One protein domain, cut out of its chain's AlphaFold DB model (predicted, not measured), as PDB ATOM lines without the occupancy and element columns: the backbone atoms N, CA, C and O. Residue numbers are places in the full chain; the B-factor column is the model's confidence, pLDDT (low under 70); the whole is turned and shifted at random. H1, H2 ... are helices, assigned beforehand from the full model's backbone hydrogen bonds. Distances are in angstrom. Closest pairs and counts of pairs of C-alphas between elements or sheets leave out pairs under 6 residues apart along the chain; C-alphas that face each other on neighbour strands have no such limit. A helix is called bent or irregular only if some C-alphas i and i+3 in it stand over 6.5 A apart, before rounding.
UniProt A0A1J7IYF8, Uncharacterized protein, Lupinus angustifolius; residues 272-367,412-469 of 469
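What this domain is: This is residues 272 to 367 and 412 to 469 of the 469 residues of an uncharacterized protein of Lupinus angustifolius (UniProt A0A1J7IYF8). What shape do these atoms make? A long helix, H5, is crossed by H2 near its middle; H1 overlaps H2 only near their last residues and reaches away from it, its residues 272 to 281 sticking out. The helical hairpin of H3 and H4 extends to another side, while a long loop after H5 folds back to the short H6, near H1. What is the make-up? The printed part has 154 residues with six named helices, H1 to H6 in chain order, and no named strand: the class is all helix. How spread out is it? It is loose, with a radius of gyration of the C-alphas of 20.6 A and spans of 70 by 47 by 29 A.

How they stand to each other: How does H1, residues 272 to 294, meet H2, residues 306 to 322? They touch and form a helical hairpin, closest at the C-alphas of Ala 290 and Ile 319, 5.2 A apart. They run opposite ways at a shallow tilt of 32 degrees, only just short of steep; H1 touches H2 with residues 289 to 294 alone. Where do H3, residues 328 to 340, and H4, residues 346 to 359, stand? They touch as a helical hairpin, closest at the C-alphas of Thr 340 and Tyr 349, 6.2 A, opposite ways at a steep tilt of 43 degrees. What does H5, residues 413 to 446, touch? It touches H2 about perpendicular, at 75 degrees, with the C-alphas of Ala 313 and Ala 428 closest at 5.1 A; H4 and H5 are apart. What of H6, residues 465 to 468, and the backbones? H6 is close to H1 but not clearly touching, with the C-alphas of Leu 294 and Arg 466 closest at 6.8 A. Every O i to N i+4 pair is within hydrogen-bond range in H1, H2 and H4, against 8 of 9 in H3 and 28 of 30 in H5; H6 is too short for such a pair.

Where its parts are: Where does H1 begin? C-alpha 272 is at (0.433, 8.375, -13.972), and H1 is 32.6 A long. How long are the others? H2 measures 24.0 A, H3 18.4 A, H4 19.9 A and H6 5.4 A. Where does H5 lie? It runs 50.2 A from C-alpha 413 at (38.347, 6.766, 4.047) to C-alpha 446 at (0.181, -20.504, 21.865), and is irregular: C-alphas 414 and 417 are 7.4 A apart.

The domain as a whole: How large is it? The C-alphas farthest apart, those of Pro 344 and Asp 454, are 69.8 A apart. Where are the cut and the long links? Residues 368 to 411 are not printed, and C-alphas 367 and 412 are 16.1 A apart. The links H1 to H2 and H5 to H6 are long. Where is confidence low? The mean pLDDT of the printed part is 72.9; 50 residues are under 70, among them 272 to 284 and 326 to 338.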
ATOM      1  N   GLY A 272       0.608   8.674 -15.400       39.72
ATOM      2  CA  GLY A 272       0.433   8.375 -13.972       39.72
ATOM      3  C   GLY A 272       0.151   6.895 -13.719       39.72
ATOM      4  O   GLY A 272       0.895   6.250 -12.987       39.72
ATOM      5  N   ASP A 273      -0.811   6.321 -14.431       45.22
ATOM      6  CA  ASP A 273      -1.183   4.910 -14.320       45.22
ATOM      7  C   ASP A 273      -0.088   3.952 -14.792       45.22
ATOM      8  O   ASP A 273       0.186   2.943 -14.141       45.22
ATOM      9  N   THR A 274       0.592   4.257 -15.898       44.00
ATOM     10  CA  THR A 274       1.732   3.447 -16.356       44.00
ATOM     11  C   THR A 274       2.903   3.540 -15.371       44.00
ATOM     12  O   THR A 274       3.558   2.538 -15.100       44.00
ATOM     13  N   MET A 275       3.145   4.709 -14.770       44.41
ATOM     14  CA  MET A 275       4.142   4.903 -13.716       44.41
ATOM     15  C   MET A 275       3.776   4.114 -12.454       44.41
ATOM     16  O   MET A 275       4.618   3.380 -11.949       44.41
ATOM     17  N   LEU A 276       2.528   4.181 -11.987       47.41
ATOM     18  CA  LEU A 276       2.046   3.430 -10.824       47.41
ATOM     19  C   LEU A 276       2.058   1.917 -11.068       47.41
ATOM     20  O   LEU A 276       2.497   1.165 -10.201       47.41
ATOM     21  N   LYS A 277       1.649   1.454 -12.255       52.66
ATOM     22  CA  LYS A 277       1.754   0.042 -12.663       52.66
ATOM     23  C   LYS A 277       3.209  -0.411 -12.701       52.66
ATOM     24  O   LYS A 277       3.506  -1.495 -12.210       52.66
ATOM     25  N   ASN A 278       4.111   0.408 -13.237       51.19
ATOM     26  CA  ASN A 278       5.537   0.093 -13.268       51.19
ATOM     27  C   ASN A 278       6.131   0.047 -11.856       51.19
ATOM     28  O   ASN A 278       6.816  -0.918 -11.542       51.19
ATOM     29  N   ILE A 279       5.796   1.007 -10.985       51.78
ATOM     30  CA  ILE A 279       6.188   1.006  -9.566       51.78
ATOM     31  C   ILE A 279       5.645  -0.240  -8.863       51.78
ATOM     32  O   ILE A 279       6.370  -0.905  -8.129       51.78
ATOM     33  N   PHE A 280       4.384  -0.604  -9.102       51.38
ATOM     34  CA  PHE A 280       3.771  -1.785  -8.503       51.38
ATOM     35  C   PHE A 280       4.437  -3.080  -8.974       51.38
ATOM     36  O   PHE A 280       4.759  -3.938  -8.155       51.38
ATOM     37  N   VAL A 281       4.661  -3.234 -10.283       62.09
ATOM     38  CA  VAL A 281       5.357  -4.396 -10.853       62.09
ATOM     39  C   VAL A 281       6.785  -4.470 -10.325       62.09
ATOM     40  O   VAL A 281       7.241  -5.551  -9.963       62.09
ATOM     41  N   GLU A 282       7.473  -3.335 -10.220       62.97
ATOM     42  CA  GLU A 282       8.800  -3.251  -9.626       62.97
ATOM     43  C   GLU A 282       8.774  -3.714  -8.163       62.97
ATOM     44  O   GLU A 282       9.448  -4.686  -7.831       62.97
ATOM     45  N   LEU A 283       7.944  -3.111  -7.306       61.38
ATOM     46  CA  LEU A 283       7.807  -3.486  -5.893       61.38
ATOM     47  C   LEU A 283       7.443  -4.963  -5.716       61.38
ATOM     48  O   LEU A 283       8.042  -5.655  -4.889       61.38
ATOM     49  N   LYS A 284       6.504  -5.466  -6.523       69.31
ATOM     50  CA  LYS A 284       6.115  -6.876  -6.532       69.31
ATOM     51  C   LYS A 284       7.308  -7.772  -6.866       69.31
ATOM     52  O   LYS A 284       7.559  -8.727  -6.136       69.31
ATOM     53  N   ASN A 285       8.068  -7.458  -7.915       72.00
ATOM     54  CA  ASN A 285       9.244  -8.236  -8.309       72.00
ATOM     55  C   ASN A 285      10.330  -8.218  -7.221       72.00
ATOM     56  O   ASN A 285      10.938  -9.257  -6.944       72.00
ATOM     57  N   LYS A 286      10.556  -7.067  -6.568       71.44
ATOM     58  CA  LYS A 286      11.494  -6.951  -5.437       71.44
ATOM     59  C   LYS A 286      11.062  -7.840  -4.270       71.44
ATOM     60  O   LYS A 286      11.881  -8.582  -3.726       71.44
ATOM     61  N   TYR A 287       9.772  -7.831  -3.941       65.75
ATOM     62  CA  TYR A 287       9.199  -8.661  -2.881       65.75
ATOM     63  C   TYR A 287       9.274 -10.159  -3.202       65.75
ATOM     64  O   TYR A 287       9.775 -10.936  -2.393       65.75
ATOM     65  N   GLU A 288       8.843 -10.575  -4.396       71.56
ATOM     66  CA  GLU A 288       8.914 -11.976  -4.836       71.56
ATOM     67  C   GLU A 288      10.359 -12.493  -4.842       71.56
ATOM     68  O   GLU A 288      10.611 -13.629  -4.438       71.56
ATOM     69  N   THR A 289      11.320 -11.644  -5.218       75.56
ATOM     70  CA  THR A 289      12.753 -11.969  -5.162       75.56
ATOM     71  C   THR A 289      13.232 -12.164  -3.724       75.56
ATOM     72  O   THR A 289      13.878 -13.172  -3.431       75.56
ATOM     73  N   ALA A 290      12.891 -11.243  -2.818       67.94
ATOM     74  CA  ALA A 290      13.259 -11.331  -1.406       67.94
ATOM     75  C   ALA A 290      12.683 -12.593  -0.748       67.94
ATOM     76  O   ALA A 290      13.417 -13.388  -0.160       67.94
ATOM     77  N   ILE A 291      11.385 -12.832  -0.929       71.31
ATOM     78  CA  ILE A 291      10.686 -14.016  -0.427       71.31
ATOM     79  C   ILE A 291      11.260 -15.300  -1.031       71.31
ATOM     80  O   ILE A 291      11.508 -16.268  -0.316       71.31
ATOM     81  N   GLY A 292      11.527 -15.313  -2.339       76.50
ATOM     82  CA  GLY A 292      12.114 -16.462  -3.023       76.50
ATOM     83  C   GLY A 292      13.510 -16.836  -2.513       76.50
ATOM     84  O   GLY A 292      13.886 -18.006  -2.596       76.50
ATOM     85  N   LEU A 293      14.272 -15.876  -1.981       77.31
ATOM     86  CA  LEU A 293      15.562 -16.112  -1.328       77.31
ATOM     87  C   LEU A 293      15.382 -16.567   0.124       77.31
ATOM     88  O   LEU A 293      15.971 -17.573   0.512       77.31
ATOM     89  N   LEU A 294      14.502 -15.914   0.891       74.31
ATOM     90  CA  LEU A 294      14.189 -16.306   2.271       74.31
ATOM     91  C   LEU A 294      13.629 -17.734   2.370       74.31
ATOM     92  O   LEU A 294      13.902 -18.429   3.339       74.31
ATOM     93  N   LYS A 295      12.902 -18.214   1.351       78.19
ATOM     94  CA  LYS A 295      12.422 -19.608   1.280       78.19
ATOM     95  C   LYS A 295      13.530 -20.642   1.054       78.19
ATOM     96  O   LYS A 295      13.306 -21.828   1.284       78.19
ATOM     97  N   LYS A 296      14.701 -20.232   0.562       86.44
ATOM     98  CA  LYS A 296      15.822 -21.136   0.254       86.44
ATOM     99  C   LYS A 296      16.796 -21.243   1.417       86.44
ATOM    100  O   LYS A 296      17.299 -22.333   1.682       86.44
ATOM    101  N   GLU A 297      17.001 -20.141   2.124       82.31
ATOM    102  CA  GLU A 297      17.980 -20.042   3.199       82.31
ATOM    103  C   GLU A 297      17.362 -20.390   4.555       82.31
ATOM    104  O   GLU A 297      16.302 -19.888   4.927       82.31
ATOM    105  N   LYS A 298      18.032 -21.253   5.325       82.50
ATOM    106  CA  LYS A 298      17.639 -21.524   6.711       82.50
ATOM    107  C   LYS A 298      18.243 -20.449   7.611       82.50
ATOM    108  O   LYS A 298      19.458 -20.413   7.793       82.50
ATOM    109  N   ILE A 299      17.403 -19.602   8.196       80.88
ATOM    110  CA  ILE A 299      17.838 -18.560   9.131       80.88
ATOM    111  C   ILE A 299      17.714 -19.080  10.562       80.88
ATOM    112  O   ILE A 299      16.621 -19.414  11.010       80.88
ATOM    113  N   THR A 300      18.835 -19.124  11.279       83.75
ATOM    114  CA  THR A 300      18.863 -19.396  12.720       83.75
ATOM    115  C   THR A 300      18.575 -18.104  13.480       83.75
ATOM    116  O   THR A 300      19.306 -17.125  13.327       83.75
ATOM    117  N   ILE A 301      17.535 -18.094  14.315       81.00
ATOM    118  CA  ILE A 301      17.166 -16.929  15.132       81.00
ATOM    119  C   ILE A 301      18.000 -16.927  16.424       81.00
ATOM    120  O   ILE A 301      17.549 -17.372  17.479       81.00
ATOM    121  N   ASP A 302      19.247 -16.461  16.327       85.12
ATOM    122  CA  ASP A 302      20.154 -16.315  17.472       85.12
ATOM    123  C   ASP A 302      20.982 -15.017  17.379       85.12
ATOM    124  O   ASP A 302      22.044 -15.003  16.757       85.12
ATOM    125  N   PRO A 303      20.517 -13.902  17.974       84.88
ATOM    126  CA  PRO A 303      21.220 -12.615  17.926       84.88
ATOM    127  C   PRO A 303      22.523 -12.578  18.745       84.88
ATOM    128  O   PRO A 303      23.321 -11.647  18.598       84.88
ATOM    129  N   GLU A 304      22.752 -13.577  19.604       92.06
ATOM    130  CA  GLU A 304      23.952 -13.676  20.440       92.06
ATOM    131  C   GLU A 304      25.046 -14.550  19.810       92.06
ATOM    132  O   GLU A 304      26.194 -14.483  20.246       92.06
ATOM    133  N   ASP A 305      24.723 -15.322  18.767       91.56
ATOM    134  CA  ASP A 305      25.701 -16.081  17.985       91.56
ATOM    135  C   ASP A 305      26.234 -15.236  16.810       91.56
ATOM    136  O   ASP A 305      25.497 -14.958  15.857       91.56
ATOM    137  N   PRO A 306      27.528 -14.854  16.808       91.88
ATOM    138  CA  PRO A 306      28.116 -14.088  15.713       91.88
ATOM    139  C   PRO A 306      28.002 -14.779  14.348       91.88
ATOM    140  O   PRO A 306      27.914 -14.090  13.330       91.88
ATOM    141  N   ALA A 307      27.996 -16.117  14.303       93.62
ATOM    142  CA  ALA A 307      27.861 -16.859  13.052       93.62
ATOM    143  C   ALA A 307      26.440 -16.737  12.479       93.62
ATOM    144  O   ALA A 307      26.288 -16.485  11.283       93.62
ATOM    145  N   ALA A 308      25.409 -16.837  13.325       87.88
ATOM    146  CA  ALA A 308      24.018 -16.620  12.931       87.88
ATOM    147  C   ALA A 308      23.768 -15.175  12.463       87.88
ATOM    148  O   ALA A 308      23.160 -14.971  11.411       87.88
ATOM    149  N   VAL A 309      24.307 -14.180  13.179       88.06
ATOM    150  CA  VAL A 309      24.228 -12.760  12.791       88.06
ATOM    151  C   VAL A 309      24.920 -12.510  11.449       88.06
ATOM    152  O   VAL A 309      24.351 -11.857  10.576       88.06
ATOM    153  N   SER A 310      26.128 -13.047  11.255       92.44
ATOM    154  CA  SER A 310      26.879 -12.889  10.003       92.44
ATOM    155  C   SER A 310      26.180 -13.561   8.823       92.44
ATOM    156  O   SER A 310      26.055 -12.959   7.755       92.44
ATOM    157  N   HIS A 311      25.657 -14.771   9.028       90.12
ATOM    158  CA  HIS A 311      24.879 -15.481   8.021       90.12
ATOM    159  C   HIS A 311      23.610 -14.704   7.646       90.12
ATOM    160  O   HIS A 311      23.357 -14.468   6.465       90.12
ATOM    161  N   TYR A 312      22.847 -14.228   8.631       83.19
ATOM    162  CA  TYR A 312      21.652 -13.423   8.380       83.19
ATOM    163  C   TYR A 312      21.985 -12.108   7.653       83.19
ATOM    164  O   TYR A 312      21.323 -11.772   6.673       83.19
ATOM    165  N   ALA A 313      23.065 -11.416   8.035       83.25
ATOM    166  CA  ALA A 313      23.547 -10.228   7.326       83.25
ATOM    167  C   ALA A 313      23.888 -10.525   5.854       83.25
ATOM    168  O   ALA A 313      23.520  -9.754   4.968       83.25
ATOM    169  N   GLN A 314      24.539 -11.658   5.565       91.19
ATOM    170  CA  GLN A 314      24.824 -12.090   4.190       91.19
ATOM    171  C   GLN A 314      23.554 -12.394   3.390       91.19
ATOM    172  O   GLN A 314      23.465 -12.011   2.220       91.19
ATOM    173  N   VAL A 315      22.563 -13.048   4.004       84.69
ATOM    174  CA  VAL A 315      21.265 -13.320   3.370       84.69
ATOM    175  C   VAL A 315      20.554 -12.007   3.038       84.69
ATOM    176  O   VAL A 315      20.141 -11.811   1.897       84.69
ATOM    177  N   MET A 316      20.486 -11.070   3.986       80.12
ATOM    178  CA  MET A 316      19.857  -9.760   3.781       80.12
ATOM    179  C   MET A 316      20.592  -8.912   2.742       80.12
ATOM    180  O   MET A 316      19.952  -8.284   1.898       80.12
ATOM    181  N   LYS A 317      21.928  -8.952   2.728       82.38
ATOM    182  CA  LYS A 317      22.742  -8.329   1.679       82.38
ATOM    183  C   LYS A 317      22.445  -8.931   0.304       82.38
ATOM    184  O   LYS A 317      22.209  -8.195  -0.648       82.38
ATOM    185  N   THR A 318      22.379 -10.256   0.206       85.12
ATOM    186  CA  THR A 318      22.058 -10.956  -1.049       85.12
ATOM    187  C   THR A 318      20.649 -10.620  -1.535       85.12
ATOM    188  O   THR A 318      20.444 -10.414  -2.730       85.12
ATOM    189  N   ILE A 319      19.674 -10.551  -0.622       75.00
ATOM    190  CA  ILE A 319      18.307 -10.106  -0.923       75.00
ATOM    191  C   ILE A 319      18.335  -8.697  -1.485       75.00
ATOM    192  O   ILE A 319      17.753  -8.458  -2.537       75.00
ATOM    193  N   ARG A 320      19.041  -7.786  -0.819       80.44
ATOM    194  CA  ARG A 320      19.144  -6.394  -1.234       80.44
ATOM    195  C   ARG A 320      19.733  -6.258  -2.636       80.44
ATOM    196  O   ARG A 320      19.120  -5.630  -3.491       80.44
ATOM    197  N   GLU A 321      20.865  -6.908  -2.889       83.56
ATOM    198  CA  GLU A 321      21.535  -6.886  -4.192       83.56
ATOM    199  C   GLU A 321      20.647  -7.480  -5.296       83.56
ATOM    200  O   GLU A 321      20.463  -6.869  -6.347       83.56
ATOM    201  N   LYS A 322      20.031  -8.647  -5.057       80.00
ATOM    202  CA  LYS A 322      19.200  -9.325  -6.068       80.00
ATOM    203  C   LYS A 322      17.851  -8.654  -6.294       80.00
ATOM    204  O   LYS A 322      17.354  -8.676  -7.415       80.00
ATOM    205  N   ALA A 323      17.267  -8.062  -5.260       71.06
ATOM    206  CA  ALA A 323      16.025  -7.305  -5.353       71.06
ATOM    207  C   ALA A 323      16.263  -5.838  -5.748       71.06
ATOM    208  O   ALA A 323      15.307  -5.075  -5.794       71.06
ATOM    209  N   SER A 324      17.504  -5.421  -6.041       76.25
ATOM    210  CA  SER A 324      17.823  -4.018  -6.364       76.25
ATOM    211  C   SER A 324      17.254  -3.039  -5.322       76.25
ATOM    212  O   SER A 324      16.625  -2.031  -5.656       76.25
ATOM    213  N   LEU A 325      17.399  -3.400  -4.045       70.31
ATOM    214  CA  LEU A 325      17.097  -2.542  -2.905       70.31
ATOM    215  C   LEU A 325      18.367  -1.773  -2.534       70.31
ATOM    216  O   LEU A 325      19.473  -2.289  -2.694       70.31
ATOM    217  N   SER A 326      18.214  -0.557  -2.030       63.22
ATOM    218  CA  SER A 326      19.363   0.235  -1.600       63.22
ATOM    219  C   SER A 326      19.856  -0.213  -0.221       63.22
ATOM    220  O   SER A 326      19.115  -0.789   0.579       63.22
ATOM    221  N   SER A 327      21.134   0.020   0.062       65.69
ATOM    222  CA  SER A 327      21.702  -0.120   1.403       65.69
ATOM    223  C   SER A 327      21.379   1.085   2.281       65.69
ATOM    224  O   SER A 327      21.048   2.158   1.782       65.69
ATOM    225  N   GLU A 328      21.546   0.948   3.598       63.81
ATOM    226  CA  GLU A 328      21.451   2.096   4.514       63.81
ATOM    227  C   GLU A 328      22.493   3.173   4.182       63.81
ATOM    228  O   GLU A 328      22.220   4.367   4.265       63.81
ATOM    229  N   SER A 329      23.684   2.757   3.737       64.00
ATOM    230  CA  SER A 329      24.729   3.661   3.252       64.00
ATOM    231  C   SER A 329      24.264   4.474   2.045       64.00
ATOM    232  O   SER A 329      24.392   5.702   2.046       64.00
ATOM    233  N   GLN A 330      23.653   3.801   1.068       63.88
ATOM    234  CA  GLN A 330      23.034   4.430  -0.090       63.88
ATOM    235  C   GLN A 330      21.894   5.349   0.370       63.88
ATOM    236  O   GLN A 330      21.930   6.524   0.066       63.88
ATOM    237  N   HIS A 331      20.964   4.934   1.228       61.44
ATOM    238  CA  HIS A 331      19.876   5.804   1.716       61.44
ATOM    239  C   HIS A 331      20.307   7.028   2.561       61.44
ATOM    240  O   HIS A 331      19.552   8.000   2.726       61.44
ATOM    241  N   ILE A 332      21.506   7.021   3.137       64.69
ATOM    242  CA  ILE A 332      22.056   8.188   3.842       64.69
ATOM    243  C   ILE A 332      22.703   9.148   2.858       64.69
ATOM    244  O   ILE A 332      22.407  10.346   2.905       64.69
ATOM    245  N   GLN A 333      23.542   8.612   1.961       61.25
ATOM    246  CA  GLN A 333      24.047   9.357   0.807       61.25
ATOM    247  C   GLN A 333      22.868  10.055   0.122       61.25
ATOM    248  O   GLN A 333      22.920  11.238  -0.197       61.25
ATOM    249  N   GLU A 334      21.736   9.359   0.113       57.00
ATOM    250  CA  GLU A 334      20.512   9.806  -0.489       57.00
ATOM    251  C   GLU A 334      19.946  11.059   0.082       57.00
ATOM    252  O   GLU A 334      19.772  12.089  -0.572       57.00
ATOM    253  N   SER A 335      19.731  10.959   1.373       61.25
ATOM    254  CA  SER A 335      19.107  12.011   2.118       61.25
ATOM    255  C   SER A 335      19.928  13.301   2.048       61.25
ATOM    256  O   SER A 335      19.353  14.374   1.866       61.25
ATOM    257  N   ILE A 336      21.259  13.183   2.130       68.50
ATOM    258  CA  ILE A 336      22.200  14.305   2.017       68.50
ATOM    259  C   ILE A 336      21.985  15.056   0.732       68.50
ATOM    260  O   ILE A 336      21.948  16.283   0.687       68.50
ATOM    261  N   GLU A 337      21.882  14.305  -0.327       63.16
ATOM    262  CA  GLU A 337      22.155  14.847  -1.609       63.16
ATOM    263  C   GLU A 337      21.014  15.724  -2.129       63.16
ATOM    264  O   GLU A 337      21.226  16.888  -2.465       63.16
ATOM    265  N   THR A 338      19.781  15.250  -2.081       66.25
ATOM    266  CA  THR A 338      18.611  16.070  -2.445       66.25
ATOM    267  C   THR A 338      18.301  17.172  -1.439       66.25
ATOM    268  O   THR A 338      17.895  18.251  -1.856       66.25
ATOM    269  N   GLN A 339      18.553  16.980  -0.139       73.75
ATOM    270  CA  GLN A 339      18.364  18.058   0.847       73.75
ATOM    271  C   GLN A 339      19.411  19.169   0.728       73.75
ATOM    272  O   GLN A 339      19.212  20.249   1.277       73.75
ATOM    273  N   THR A 340      20.521  18.928   0.026       75.69
ATOM    274  CA  THR A 340      21.620  19.893  -0.089       75.69
ATOM    275  C   THR A 340      21.897  20.374  -1.512       75.69
ATOM    276  O   THR A 340      22.820  21.172  -1.703       75.69
ATOM    277  N   ALA A 341      21.121  19.925  -2.504       77.94
ATOM    278  CA  ALA A 341      21.345  20.208  -3.923       77.94
ATOM    279  C   ALA A 341      21.460  21.715  -4.212       77.94
ATOM    280  O   ALA A 341      22.439  22.161  -4.808       77.94
ATOM    281  N   ASP A 342      20.510  22.491  -3.690       81.38
ATOM    282  CA  ASP A 342      20.382  23.923  -3.972       81.38
ATOM    283  C   ASP A 342      21.047  24.819  -2.920       81.38
ATOM    284  O   ASP A 342      20.914  26.040  -2.965       81.38
ATOM    285  N   ILE A 343      21.773  24.236  -1.960       80.75
ATOM    286  CA  ILE A 343      22.430  25.001  -0.896       80.75
ATOM    287  C   ILE A 343      23.746  25.581  -1.431       80.75
ATOM    288  O   ILE A 343      24.666  24.808  -1.721       80.75
ATOM    289  N   PRO A 344      23.895  26.915  -1.541       82.62
ATOM    290  CA  PRO A 344      25.049  27.520  -2.202       82.62
ATOM    291  C   PRO A 344      26.260  27.705  -1.280       82.62
ATOM    292  O   PRO A 344      27.391  27.755  -1.767       82.62
ATOM    293  N   ASP A 345      26.057  27.814   0.033       89.38
ATOM    294  CA  ASP A 345      27.109  28.087   1.013       89.38
ATOM    295  C   ASP A 345      27.430  26.877   1.904       89.38
ATOM    296  O   ASP A 345      26.605  25.991   2.136       89.38
ATOM    297  N   ALA A 346      28.667  26.824   2.392       81.69
ATOM    298  CA  ALA A 346      29.185  25.705   3.166       81.69
ATOM    299  C   ALA A 346      28.590  25.626   4.581       81.69
ATOM    300  O   ALA A 346      28.455  24.525   5.113       81.69
ATOM    301  N   ARG A 347      28.200  26.753   5.199       89.44
ATOM    302  CA  ARG A 347      27.639  26.739   6.562       89.44
ATOM    303  C   ARG A 347      26.273  26.083   6.556       89.44
ATOM    304  O   ARG A 347      26.048  25.152   7.325       89.44
ATOM    305  N   THR A 348      25.385  26.560   5.694       86.00
ATOM    306  CA  THR A 348      24.039  26.008   5.561       86.00
ATOM    307  C   THR A 348      24.123  24.526   5.196       86.00
ATOM    308  O   THR A 348      23.430  23.716   5.798       86.00
ATOM    309  N   TYR A 349      25.070  24.142   4.331       81.44
ATOM    310  CA  TYR A 349      25.322  22.742   3.986       81.44
ATOM    311  C   TYR A 349      25.659  21.876   5.212       81.44
ATOM    312  O   TYR A 349      25.019  20.850   5.433       81.44
ATOM    313  N   LEU A 350      26.620  22.294   6.046       80.69
ATOM    314  CA  LEU A 350      27.010  21.546   7.251       80.69
ATOM    315  C   LEU A 350      25.887  21.477   8.296       80.69
ATOM    316  O   LEU A 350      25.724  20.453   8.959       80.69
ATOM    317  N   LEU A 351      25.094  22.542   8.436       83.38
ATOM    318  CA  LEU A 351      23.934  22.546   9.331       83.38
ATOM    319  C   LEU A 351      22.847  21.578   8.849       83.38
ATOM    320  O   LEU A 351      22.302  20.828   9.655       83.38
ATOM    321  N   THR A 352      22.593  21.517   7.542       78.44
ATOM    322  CA  THR A 352      21.665  20.539   6.962       78.44
ATOM    323  C   THR A 352      22.176  19.107   7.130       78.44
ATOM    324  O   THR A 352      21.395  18.229   7.494       78.44
ATOM    325  N   LEU A 353      23.482  18.847   6.973       74.94
ATOM    326  CA  LEU A 353      24.065  17.530   7.277       74.94
ATOM    327  C   LEU A 353      23.820  17.109   8.733       74.94
ATOM    328  O   LEU A 353      23.456  15.960   8.992       74.94
ATOM    329  N   LYS A 354      23.957  18.049   9.672       80.56
ATOM    330  CA  LYS A 354      23.637  17.819  11.084       80.56
ATOM    331  C   LYS A 354      22.164  17.468  11.289       80.56
ATOM    332  O   LYS A 354      21.852  16.537  12.032       80.56
ATOM    333  N   GLU A 355      21.248  18.170  10.627       79.75
ATOM    334  CA  GLU A 355      19.820  17.841  10.682       79.75
ATOM    335  C   GLU A 355      19.528  16.443  10.128       79.75
ATOM    336  O   GLU A 355      18.779  15.688  10.748       79.75
ATOM    337  N   ILE A 356      20.145  16.071   9.003       70.75
ATOM    338  CA  ILE A 356      20.011  14.735   8.407       70.75
ATOM    339  C   ILE A 356      20.510  13.661   9.373       70.75
ATOM    340  O   ILE A 356      19.816  12.662   9.582       70.75
ATOM    341  N   ARG A 357      21.670  13.866  10.010       79.06
ATOM    342  CA  ARG A 357      22.206  12.945  11.023       79.06
ATOM    343  C   ARG A 357      21.219  12.755  12.176       79.06
ATOM    344  O   ARG A 357      20.914  11.617  12.532       79.06
ATOM    345  N   ILE A 358      20.709  13.854  12.743       73.06
ATOM    346  CA  ILE A 358      19.760  13.821  13.867       73.06
ATOM    347  C   ILE A 358      18.472  13.095  13.465       73.06
ATOM    348  O   ILE A 358      18.025  12.207  14.190       73.06
ATOM    349  N   LYS A 359      17.904  13.418  12.294       71.88
ATOM    350  CA  LYS A 359      16.707  12.750  11.753       71.88
ATOM    351  C   LYS A 359      16.935  11.259  11.487       71.88
ATOM    352  O   LYS A 359      15.992  10.483  11.569       71.88
ATOM    353  N   SER A 360      18.177  10.860  11.221       58.06
ATOM    354  CA  SER A 360      18.577   9.459  11.037       58.06
ATOM    355  C   SER A 360      18.875   8.737  12.361       58.06
ATOM    356  O   SER A 360      19.270   7.573  12.349       58.06
ATOM    357  N   GLY A 361      18.708   9.402  13.514       64.94
ATOM    358  CA  GLY A 361      18.925   8.811  14.840       64.94
ATOM    359  C   GLY A 361      20.393   8.511  15.157       64.94
ATOM    360  O   GLY A 361      20.691   7.646  15.981       64.94
ATOM    361  N   LEU A 362      21.322   9.189  14.484       64.56
ATOM    362  CA  LEU A 362      22.757   8.971  14.633       64.56
ATOM    363  C   LEU A 362      23.327   9.983  15.620       64.56
ATOM    364  O   LEU A 362      22.972  11.156  15.555       64.56
ATOM    365  N   ALA A 363      24.211   9.560  16.521       71.88
ATOM    366  CA  ALA A 363      24.881  10.437  17.481       71.88
ATOM    367  C   ALA A 363      26.215  10.966  16.917       71.88
ATOM    368  O   ALA A 363      26.861  10.297  16.115       71.88
ATOM    369  N   ASP A 364      26.632  12.167  17.331       72.88
ATOM    370  CA  ASP A 364      27.968  12.709  17.031       72.88
ATOM    371  C   ASP A 364      28.907  12.458  18.217       72.88
ATOM    372  O   ASP A 364      29.328  13.375  18.921       72.88
ATOM    373  N   ASP A 365      29.201  11.185  18.480       75.69
ATOM    374  CA  ASP A 365      29.987  10.781  19.656       75.69
ATOM    375  C   ASP A 365      31.445  11.258  19.601       75.69
ATOM    376  O   ASP A 365      32.140  11.282  20.617       75.69
ATOM    377  N   LEU A 366      31.922  11.607  18.404       75.00
ATOM    378  CA  LEU A 366      33.274  12.106  18.169       75.00
ATOM    379  C   LEU A 366      33.351  13.640  18.203       75.00
ATOM    380  O   LEU A 366      34.455  14.181  18.141       75.00
ATOM    381  N   GLY A 367      32.213  14.339  18.295       80.75
ATOM    382  CA  GLY A 367      32.154  15.801  18.224       80.75
ATOM    383  C   GLY A 367      32.663  16.357  16.891       80.75
ATOM    384  O   GLY A 367      33.206  17.465  16.847       80.75
ATOM    385  N   GLN A 412      39.405   7.274   8.661       69.88
ATOM    386  CA  GLN A 412      40.142   6.984   7.432       69.88
ATOM    387  C   GLN A 412      39.159   6.506   6.369       69.88
ATOM    388  O   GLN A 412      38.338   5.623   6.642       69.88
ATOM    389  N   LYS A 413      39.250   7.073   5.164       60.38
ATOM    390  CA  LYS A 413      38.347   6.766   4.047       60.38
ATOM    391  C   LYS A 413      38.470   5.308   3.605       60.38
ATOM    392  O   LYS A 413      37.490   4.684   3.219       60.38
ATOM    393  N   GLU A 414      39.656   4.732   3.743       72.00
ATOM    394  CA  GLU A 414      39.973   3.350   3.380       72.00
ATOM    395  C   GLU A 414      39.232   2.328   4.255       72.00
ATOM    396  O   GLU A 414      39.057   1.178   3.858       72.00
ATOM    397  N   ASN A 415      38.773   2.733   5.444       71.06
ATOM    398  CA  ASN A 415      38.017   1.866   6.348       71.06
ATOM    399  C   ASN A 415      36.502   1.898   6.091       71.06
ATOM    400  O   ASN A 415      35.772   1.162   6.751       71.06
ATOM    401  N   LEU A 416      36.026   2.690   5.125       63.78
ATOM    402  CA  LEU A 416      34.603   2.822   4.810       63.78
ATOM    403  C   LEU A 416      33.915   1.474   4.512       63.78
ATOM    404  O   LEU A 416      32.900   1.207   5.151       63.78
ATOM    405  N   PRO A 417      34.488   0.549   3.710       73.38
ATOM    406  CA  PRO A 417      33.887  -0.775   3.508       73.38
ATOM    407  C   PRO A 417      33.747  -1.594   4.801       73.38
ATOM    408  O   PRO A 417      32.768  -2.311   4.985       73.38
ATOM    409  N   LYS A 418      34.696  -1.459   5.737       75.44
ATOM    410  CA  LYS A 418      34.645  -2.164   7.031       75.44
ATOM    411  C   LYS A 418      33.548  -1.611   7.926       75.44
ATOM    412  O   LYS A 418      32.911  -2.357   8.660       75.44
ATOM    413  N   TYR A 419      33.350  -0.296   7.903       70.06
ATOM    414  CA  TYR A 419      32.268   0.319   8.655       70.06
ATOM    415  C   TYR A 419      30.901  -0.062   8.063       70.06
ATOM    416  O   TYR A 419      29.940  -0.171   8.817       70.06
ATOM    417  N   GLU A 420      30.822  -0.309   6.751       69.38
ATOM    418  CA  GLU A 420      29.589  -0.748   6.082       69.38
ATOM    419  C   GLU A 420      29.231  -2.160   6.514       69.38
ATOM    420  O   GLU A 420      28.142  -2.401   7.016       69.38
ATOM    421  N   GLU A 421      30.192  -3.076   6.418       78.56
ATOM    422  CA  GLU A 421      30.032  -4.451   6.882       78.56
ATOM    423  C   GLU A 421      29.611  -4.507   8.356       78.56
ATOM    424  O   GLU A 421      28.699  -5.239   8.736       78.56
ATOM    425  N   LYS A 422      30.225  -3.671   9.191       77.94
ATOM    426  CA  LYS A 422      29.886  -3.549  10.607       77.94
ATOM    427  C   LYS A 422      28.470  -3.007  10.840       77.94
ATOM    428  O   LYS A 422      27.767  -3.497  11.724       77.94
ATOM    429  N   LEU A 423      28.036  -2.029  10.044       71.75
ATOM    430  CA  LEU A 423      26.669  -1.512  10.074       71.75
ATOM    431  C   LEU A 423      25.660  -2.604   9.699       71.75
ATOM    432  O   LEU A 423      24.672  -2.779  10.411       71.75
ATOM    433  N   GLU A 424      25.937  -3.376   8.649       74.62
ATOM    434  CA  GLU A 424      25.099  -4.506   8.231       74.62
ATOM    435  C   GLU A 424      24.969  -5.562   9.331       74.62
ATOM    436  O   GLU A 424      23.863  -6.010   9.628       74.62
ATOM    437  N   LEU A 425      26.072  -5.913  10.000       80.19
ATOM    438  CA  LEU A 425      26.053  -6.838  11.137       80.19
ATOM    439  C   LEU A 425      25.226  -6.294  12.310       80.19
ATOM    440  O   LEU A 425      24.474  -7.037  12.940       80.19
ATOM    441  N   SER A 426      25.326  -4.993  12.596       77.31
ATOM    442  CA  SER A 426      24.530  -4.357  13.650       77.31
ATOM    443  C   SER A 426      23.034  -4.353  13.324       77.31
ATOM    444  O   SER A 426      22.226  -4.562  14.230       77.31
ATOM    445  N   ILE A 427      22.659  -4.108  12.066       73.62
ATOM    446  CA  ILE A 427      21.262  -4.154  11.610       73.62
ATOM    447  C   ILE A 427      20.740  -5.586  11.691       73.62
ATOM    448  O   ILE A 427      19.680  -5.818  12.266       73.62
ATOM    449  N   ALA A 428      21.516  -6.546  11.188       75.94
ATOM    450  CA  ALA A 428      21.201  -7.966  11.238       75.94
ATOM    451  C   ALA A 428      20.960  -8.448  12.673       75.94
ATOM    452  O   ALA A 428      19.958  -9.108  12.940       75.94
ATOM    453  N   LYS A 429      21.828  -8.067  13.620       81.00
ATOM    454  CA  LYS A 429      21.646  -8.401  15.038       81.00
ATOM    455  C   LYS A 429      20.357  -7.806  15.606       81.00
ATOM    456  O   LYS A 429      19.610  -8.520  16.266       81.00
ATOM    457  N   ALA A 430      20.080  -6.527  15.345       74.69
ATOM    458  CA  ALA A 430      18.867  -5.871  15.837       74.69
ATOM    459  C   ALA A 430      17.587  -6.522  15.282       74.69
ATOM    460  O   ALA A 430      16.647  -6.766  16.030       74.69
ATOM    461  N   GLN A 431      17.582  -6.869  13.994       74.94
ATOM    462  CA  GLN A 431      16.476  -7.588  13.359       74.94
ATOM    463  C   GLN A 431      16.302  -9.002  13.933       74.94
ATOM    464  O   GLN A 431      15.179  -9.440  14.152       74.94
ATOM    465  N   LEU A 432      17.394  -9.720  14.225       76.12
ATOM    466  CA  LEU A 432      17.321 -11.029  14.880       76.12
ATOM    467  C   LEU A 432      16.812 -10.940  16.326       76.12
ATOM    468  O   LEU A 432      16.106 -11.848  16.760       76.12
ATOM    469  N   GLU A 433      17.133  -9.874  17.067       79.56
ATOM    470  CA  GLU A 433      16.551  -9.619  18.396       79.56
ATOM    471  C   GLU A 433      15.037  -9.402  18.320       79.56
ATOM    472  O   GLU A 433      14.289  -9.968  19.117       79.56
ATOM    473  N   GLU A 434      14.572  -8.630  17.336       71.88
ATOM    474  CA  GLU A 434      13.143  -8.412  17.101       71.88
ATOM    475  C   GLU A 434      12.434  -9.721  16.723       71.88
ATOM    476  O   GLU A 434      11.476 -10.115  17.388       71.88
ATOM    477  N   LEU A 435      12.989 -10.482  15.772       75.50
ATOM    478  CA  LEU A 435      12.471 -11.800  15.392       75.50
ATOM    479  C   LEU A 435      12.433 -12.780  16.571       75.50
ATOM    480  O   LEU A 435      11.468 -13.530  16.727       75.50
ATOM    481  N   LYS A 436      13.468 -12.782  17.419       80.56
ATOM    482  CA  LYS A 436      13.522 -13.612  18.629       80.56
ATOM    483  C   LYS A 436      12.429 -13.216  19.611       80.56
ATOM    484  O   LYS A 436      11.763 -14.096  20.158       80.56
ATOM    485  N   LYS A 437      12.248 -11.916  19.841       78.75
ATOM    486  CA  LYS A 437      11.204 -11.391  20.719       78.75
ATOM    487  C   LYS A 437       9.825 -11.816  20.223       78.75
ATOM    488  O   LYS A 437       9.079 -12.403  21.003       78.75
ATOM    489  N   ASP A 438       9.525 -11.601  18.945       72.25
ATOM    490  CA  ASP A 438       8.232 -11.954  18.349       72.25
ATOM    491  C   ASP A 438       7.972 -13.464  18.374       72.25
ATOM    492  O   ASP A 438       6.855 -13.905  18.654       72.25
ATOM    493  N   ALA A 439       9.008 -14.272  18.134       70.00
ATOM    494  CA  ALA A 439       8.922 -15.724  18.222       70.00
ATOM    495  C   ALA A 439       8.607 -16.200  19.649       70.00
ATOM    496  O   ALA A 439       7.686 -16.996  19.831       70.00
ATOM    497  N   LEU A 440       9.324 -15.699  20.665       76.31
ATOM    498  CA  LEU A 440       9.064 -16.034  22.075       76.31
ATOM    499  C   LEU A 440       7.641 -15.665  22.480       76.31
ATOM    500  O   LEU A 440       6.930 -16.437  23.118       76.31
ATOM    501  N   GLU A 441       7.221 -14.486  22.062       76.31
ATOM    502  CA  GLU A 441       5.900 -13.946  22.302       76.31
ATOM    503  C   GLU A 441       4.775 -14.769  21.645       76.31
ATOM    504  O   GLU A 441       3.706 -14.954  22.240       76.31
ATOM    505  N   ALA A 442       4.997 -15.265  20.426       69.75
ATOM    506  CA  ALA A 442       4.070 -16.155  19.736       69.75
ATOM    507  C   ALA A 442       4.009 -17.533  20.412       69.75
ATOM    508  O   ALA A 442       2.909 -18.033  20.658       69.75
ATOM    509  N   ILE A 443       5.164 -18.105  20.776       71.50
ATOM    510  CA  ILE A 443       5.262 -19.373  21.514       71.50
ATOM    511  C   ILE A 443       4.497 -19.273  22.839       71.50
ATOM    512  O   ILE A 443       3.651 -20.119  23.114       71.50
ATOM    513  N   GLU A 444       4.720 -18.213  23.620       76.56
ATOM    514  CA  GLU A 444       4.048 -17.999  24.909       76.56
ATOM    515  C   GLU A 444       2.527 -17.828  24.758       76.56
ATOM    516  O   GLU A 444       1.741 -18.254  25.606       76.56
ATOM    517  N   THR A 445       2.085 -17.185  23.676       75.75
ATOM    518  CA  THR A 445       0.653 -17.028  23.390       75.75
ATOM    519  C   THR A 445       0.011 -18.376  23.066       75.75
ATOM    520  O   THR A 445      -1.101 -18.656  23.516       75.75
ATOM    521  N   GLN A 446       0.712 -19.226  22.317       68.31
ATOM    522  CA  GLN A 446       0.181 -20.504  21.865       68.31
ATOM    523  C   GLN A 446       0.239 -21.596  22.925       68.31
ATOM    524  O   GLN A 446      -0.730 -22.341  23.064       68.31
ATOM    525  N   SER A 447       1.275 -21.599  23.764       73.56
ATOM    526  CA  SER A 447       1.383 -22.500  24.915       73.56
ATOM    527  C   SER A 447       0.276 -22.290  25.959       73.56
ATOM    528  O   SER A 447       0.060 -23.142  26.815       73.56
ATOM    529  N   LYS A 448      -0.441 -21.155  25.919       79.06
ATOM    530  CA  LYS A 448      -1.591 -20.876  26.799       79.06
ATOM    531  C   LYS A 448      -2.896 -21.535  26.331       79.06
ATOM    532  O   LYS A 448      -3.853 -21.565  27.106       79.06
ATOM    533  N   ARG A 449      -2.973 -22.044  25.096       75.69
ATOM    534  CA  ARG A 449      -4.175 -22.725  24.582       75.69
ATOM    535  C   ARG A 449      -4.216 -24.171  25.068       75.69
ATOM    536  O   ARG A 449      -3.187 -24.830  25.139       75.69
ATOM    537  N   GLU A 450      -5.414 -24.674  25.371       71.38
ATOM    538  CA  GLU A 450      -5.585 -26.032  25.914       71.38
ATOM    539  C   GLU A 450      -5.041 -27.131  24.998       71.38
ATOM    540  O   GLU A 450      -4.493 -28.108  25.491       71.38
ATOM    541  N   GLU A 451      -5.125 -26.918  23.685       73.94
ATOM    542  CA  GLU A 451      -4.664 -27.836  22.637       73.94
ATOM    543  C   GLU A 451      -3.147 -28.105  22.671       73.94
ATOM    544  O   GLU A 451      -2.710 -29.117  22.136       73.94
ATOM    545  N   PHE A 452      -2.357 -27.235  23.314       69.31
ATOM    546  CA  PHE A 452      -0.889 -27.297  23.325       69.31
ATOM    547  C   PHE A 452      -0.296 -27.439  24.738       69.31
ATOM    548  O   PHE A 452       0.910 -27.293  24.919       69.31
ATOM    549  N   LYS A 453      -1.121 -27.723  25.760       65.00
ATOM    550  CA  LYS A 453      -0.669 -27.839  27.164       65.00
ATOM    551  C   LYS A 453       0.279 -29.018  27.415       65.00
ATOM    552  O   LYS A 453       1.075 -28.948  28.350       65.00
ATOM    553  N   ASP A 454       0.195 -30.060  26.591       67.00
ATOM    554  CA  ASP A 454       1.022 -31.271  26.690       67.00
ATOM    555  C   ASP A 454       2.239 -31.249  25.740       67.00
ATOM    556  O   ASP A 454       3.049 -32.179  25.743       67.00
ATOM    557  N   GLU A 455       2.391 -30.199  24.921       63.34
ATOM    558  CA  GLU A 455       3.545 -30.038  24.033       63.34
ATOM    559  C   GLU A 455       4.750 -29.426  24.774       63.34
ATOM    560  O   GLU A 455       4.622 -28.554  25.634       63.34
ATOM    561  N   GLY A 456       5.957 -29.908  24.454       64.06
ATOM    562  CA  GLY A 456       7.205 -29.424  25.050       64.06
ATOM    563  C   GLY A 456       7.537 -27.975  24.667       64.06
ATOM    564  O   GLY A 456       7.050 -27.441  23.674       64.06
ATOM    565  N   THR A 457       8.422 -27.332  25.433       66.94
ATOM    566  CA  THR A 457       8.909 -25.976  25.131       66.94
ATOM    567  C   THR A 457       9.647 -25.936  23.788       66.94
ATOM    568  O   THR A 457      10.676 -26.597  23.634       66.94
ATOM    569  N   VAL A 458       9.149 -25.142  22.835       72.31
ATOM    570  CA  VAL A 458       9.788 -24.925  21.526       72.31
ATOM    571  C   VAL A 458      10.982 -23.981  21.681       72.31
ATOM    572  O   VAL A 458      10.845 -22.888  22.229       72.31
ATOM    573  N   ASP A 459      12.152 -24.382  21.179       74.88
ATOM    574  CA  ASP A 459      13.336 -23.518  21.132       74.88
ATOM    575  C   ASP A 459      13.277 -22.596  19.908       74.88
ATOM    576  O   ASP A 459      13.172 -23.062  18.771       74.88
ATOM    577  N   VAL A 460      13.406 -21.287  20.125       74.50
ATOM    578  CA  VAL A 460      13.416 -20.260  19.071       74.50
ATOM    579  C   VAL A 460      14.528 -20.504  18.050       74.50
ATOM    580  O   VAL A 460      14.326 -20.272  16.862       74.50
ATOM    581  N   LYS A 461      15.672 -21.057  18.474       77.62
ATOM    582  CA  LYS A 461      16.789 -21.372  17.566       77.62
ATOM    583  C   LYS A 461      16.468 -22.508  16.595       77.62
ATOM    584  O   LYS A 461      17.112 -22.635  15.555       77.62
ATOM    585  N   SER A 462      15.491 -23.347  16.940       74.50
ATOM    586  CA  SER A 462      15.031 -24.457  16.102       74.50
ATOM    587  C   SER A 462      13.992 -24.033  15.062       74.50
ATOM    588  O   SER A 462      13.709 -24.806  14.142       74.50
ATOM    589  N   LEU A 463      13.451 -22.813  15.180       69.00
ATOM    590  CA  LEU A 463      12.477 -22.283  14.239       69.00
ATOM    591  C   LEU A 463      13.116 -22.070  12.873       69.00
ATOM    592  O   LEU A 463      14.231 -21.571  12.740       69.00
ATOM    593  N   ASP A 464      12.366 -22.443  11.847       67.25
ATOM    594  CA  ASP A 464      12.765 -22.277  10.464       67.25
ATOM    595  C   ASP A 464      11.810 -21.293   9.803       67.25
ATOM    596  O   ASP A 464      10.635 -21.604   9.604       67.25
ATOM    597  N   ILE A 465      12.313 -20.101   9.474       61.97
ATOM    598  CA  ILE A 465      11.508 -19.032   8.874       61.97
ATOM    599  C   ILE A 465      10.798 -19.491   7.592       61.97
ATOM    600  O   ILE A 465       9.711 -19.013   7.286       61.97
ATOM    601  N   ARG A 466      11.348 -20.488   6.887       66.44
ATOM    602  CA  ARG A 466      10.755 -21.066   5.673       66.44
ATOM    603  C   ARG A 466       9.384 -21.692   5.917       66.44
ATOM    604  O   ARG A 466       8.578 -21.741   4.999       66.44
ATOM    605  N   ASN A 467       9.100 -22.133   7.141       60.03
ATOM    606  CA  ASN A 467       7.800 -22.701   7.503       60.03
ATOM    607  C   ASN A 467       6.715 -21.629   7.711       60.03
ATOM    608  O   ASN A 467       5.549 -21.973   7.879       60.03
ATOM    609  N   PHE A 468       7.088 -20.344   7.705       54.44
ATOM    610  CA  PHE A 468       6.198 -19.211   7.966       54.44
ATOM    611  C   PHE A 468       5.969 -18.316   6.734       54.44
ATOM    612  O   PHE A 468       5.207 -17.352   6.829       54.44
ATOM    613  N   ILE A 469       6.608 -18.622   5.594       48.94
ATOM    614  CA  ILE A 469       6.536 -17.866   4.329       48.94
ATOM    615  C   ILE A 469       5.981 -18.743   3.208       48.94
ATOM    616  O   ILE A 469       5.140 -18.274   2.406       48.94
TER     617      ILE A 469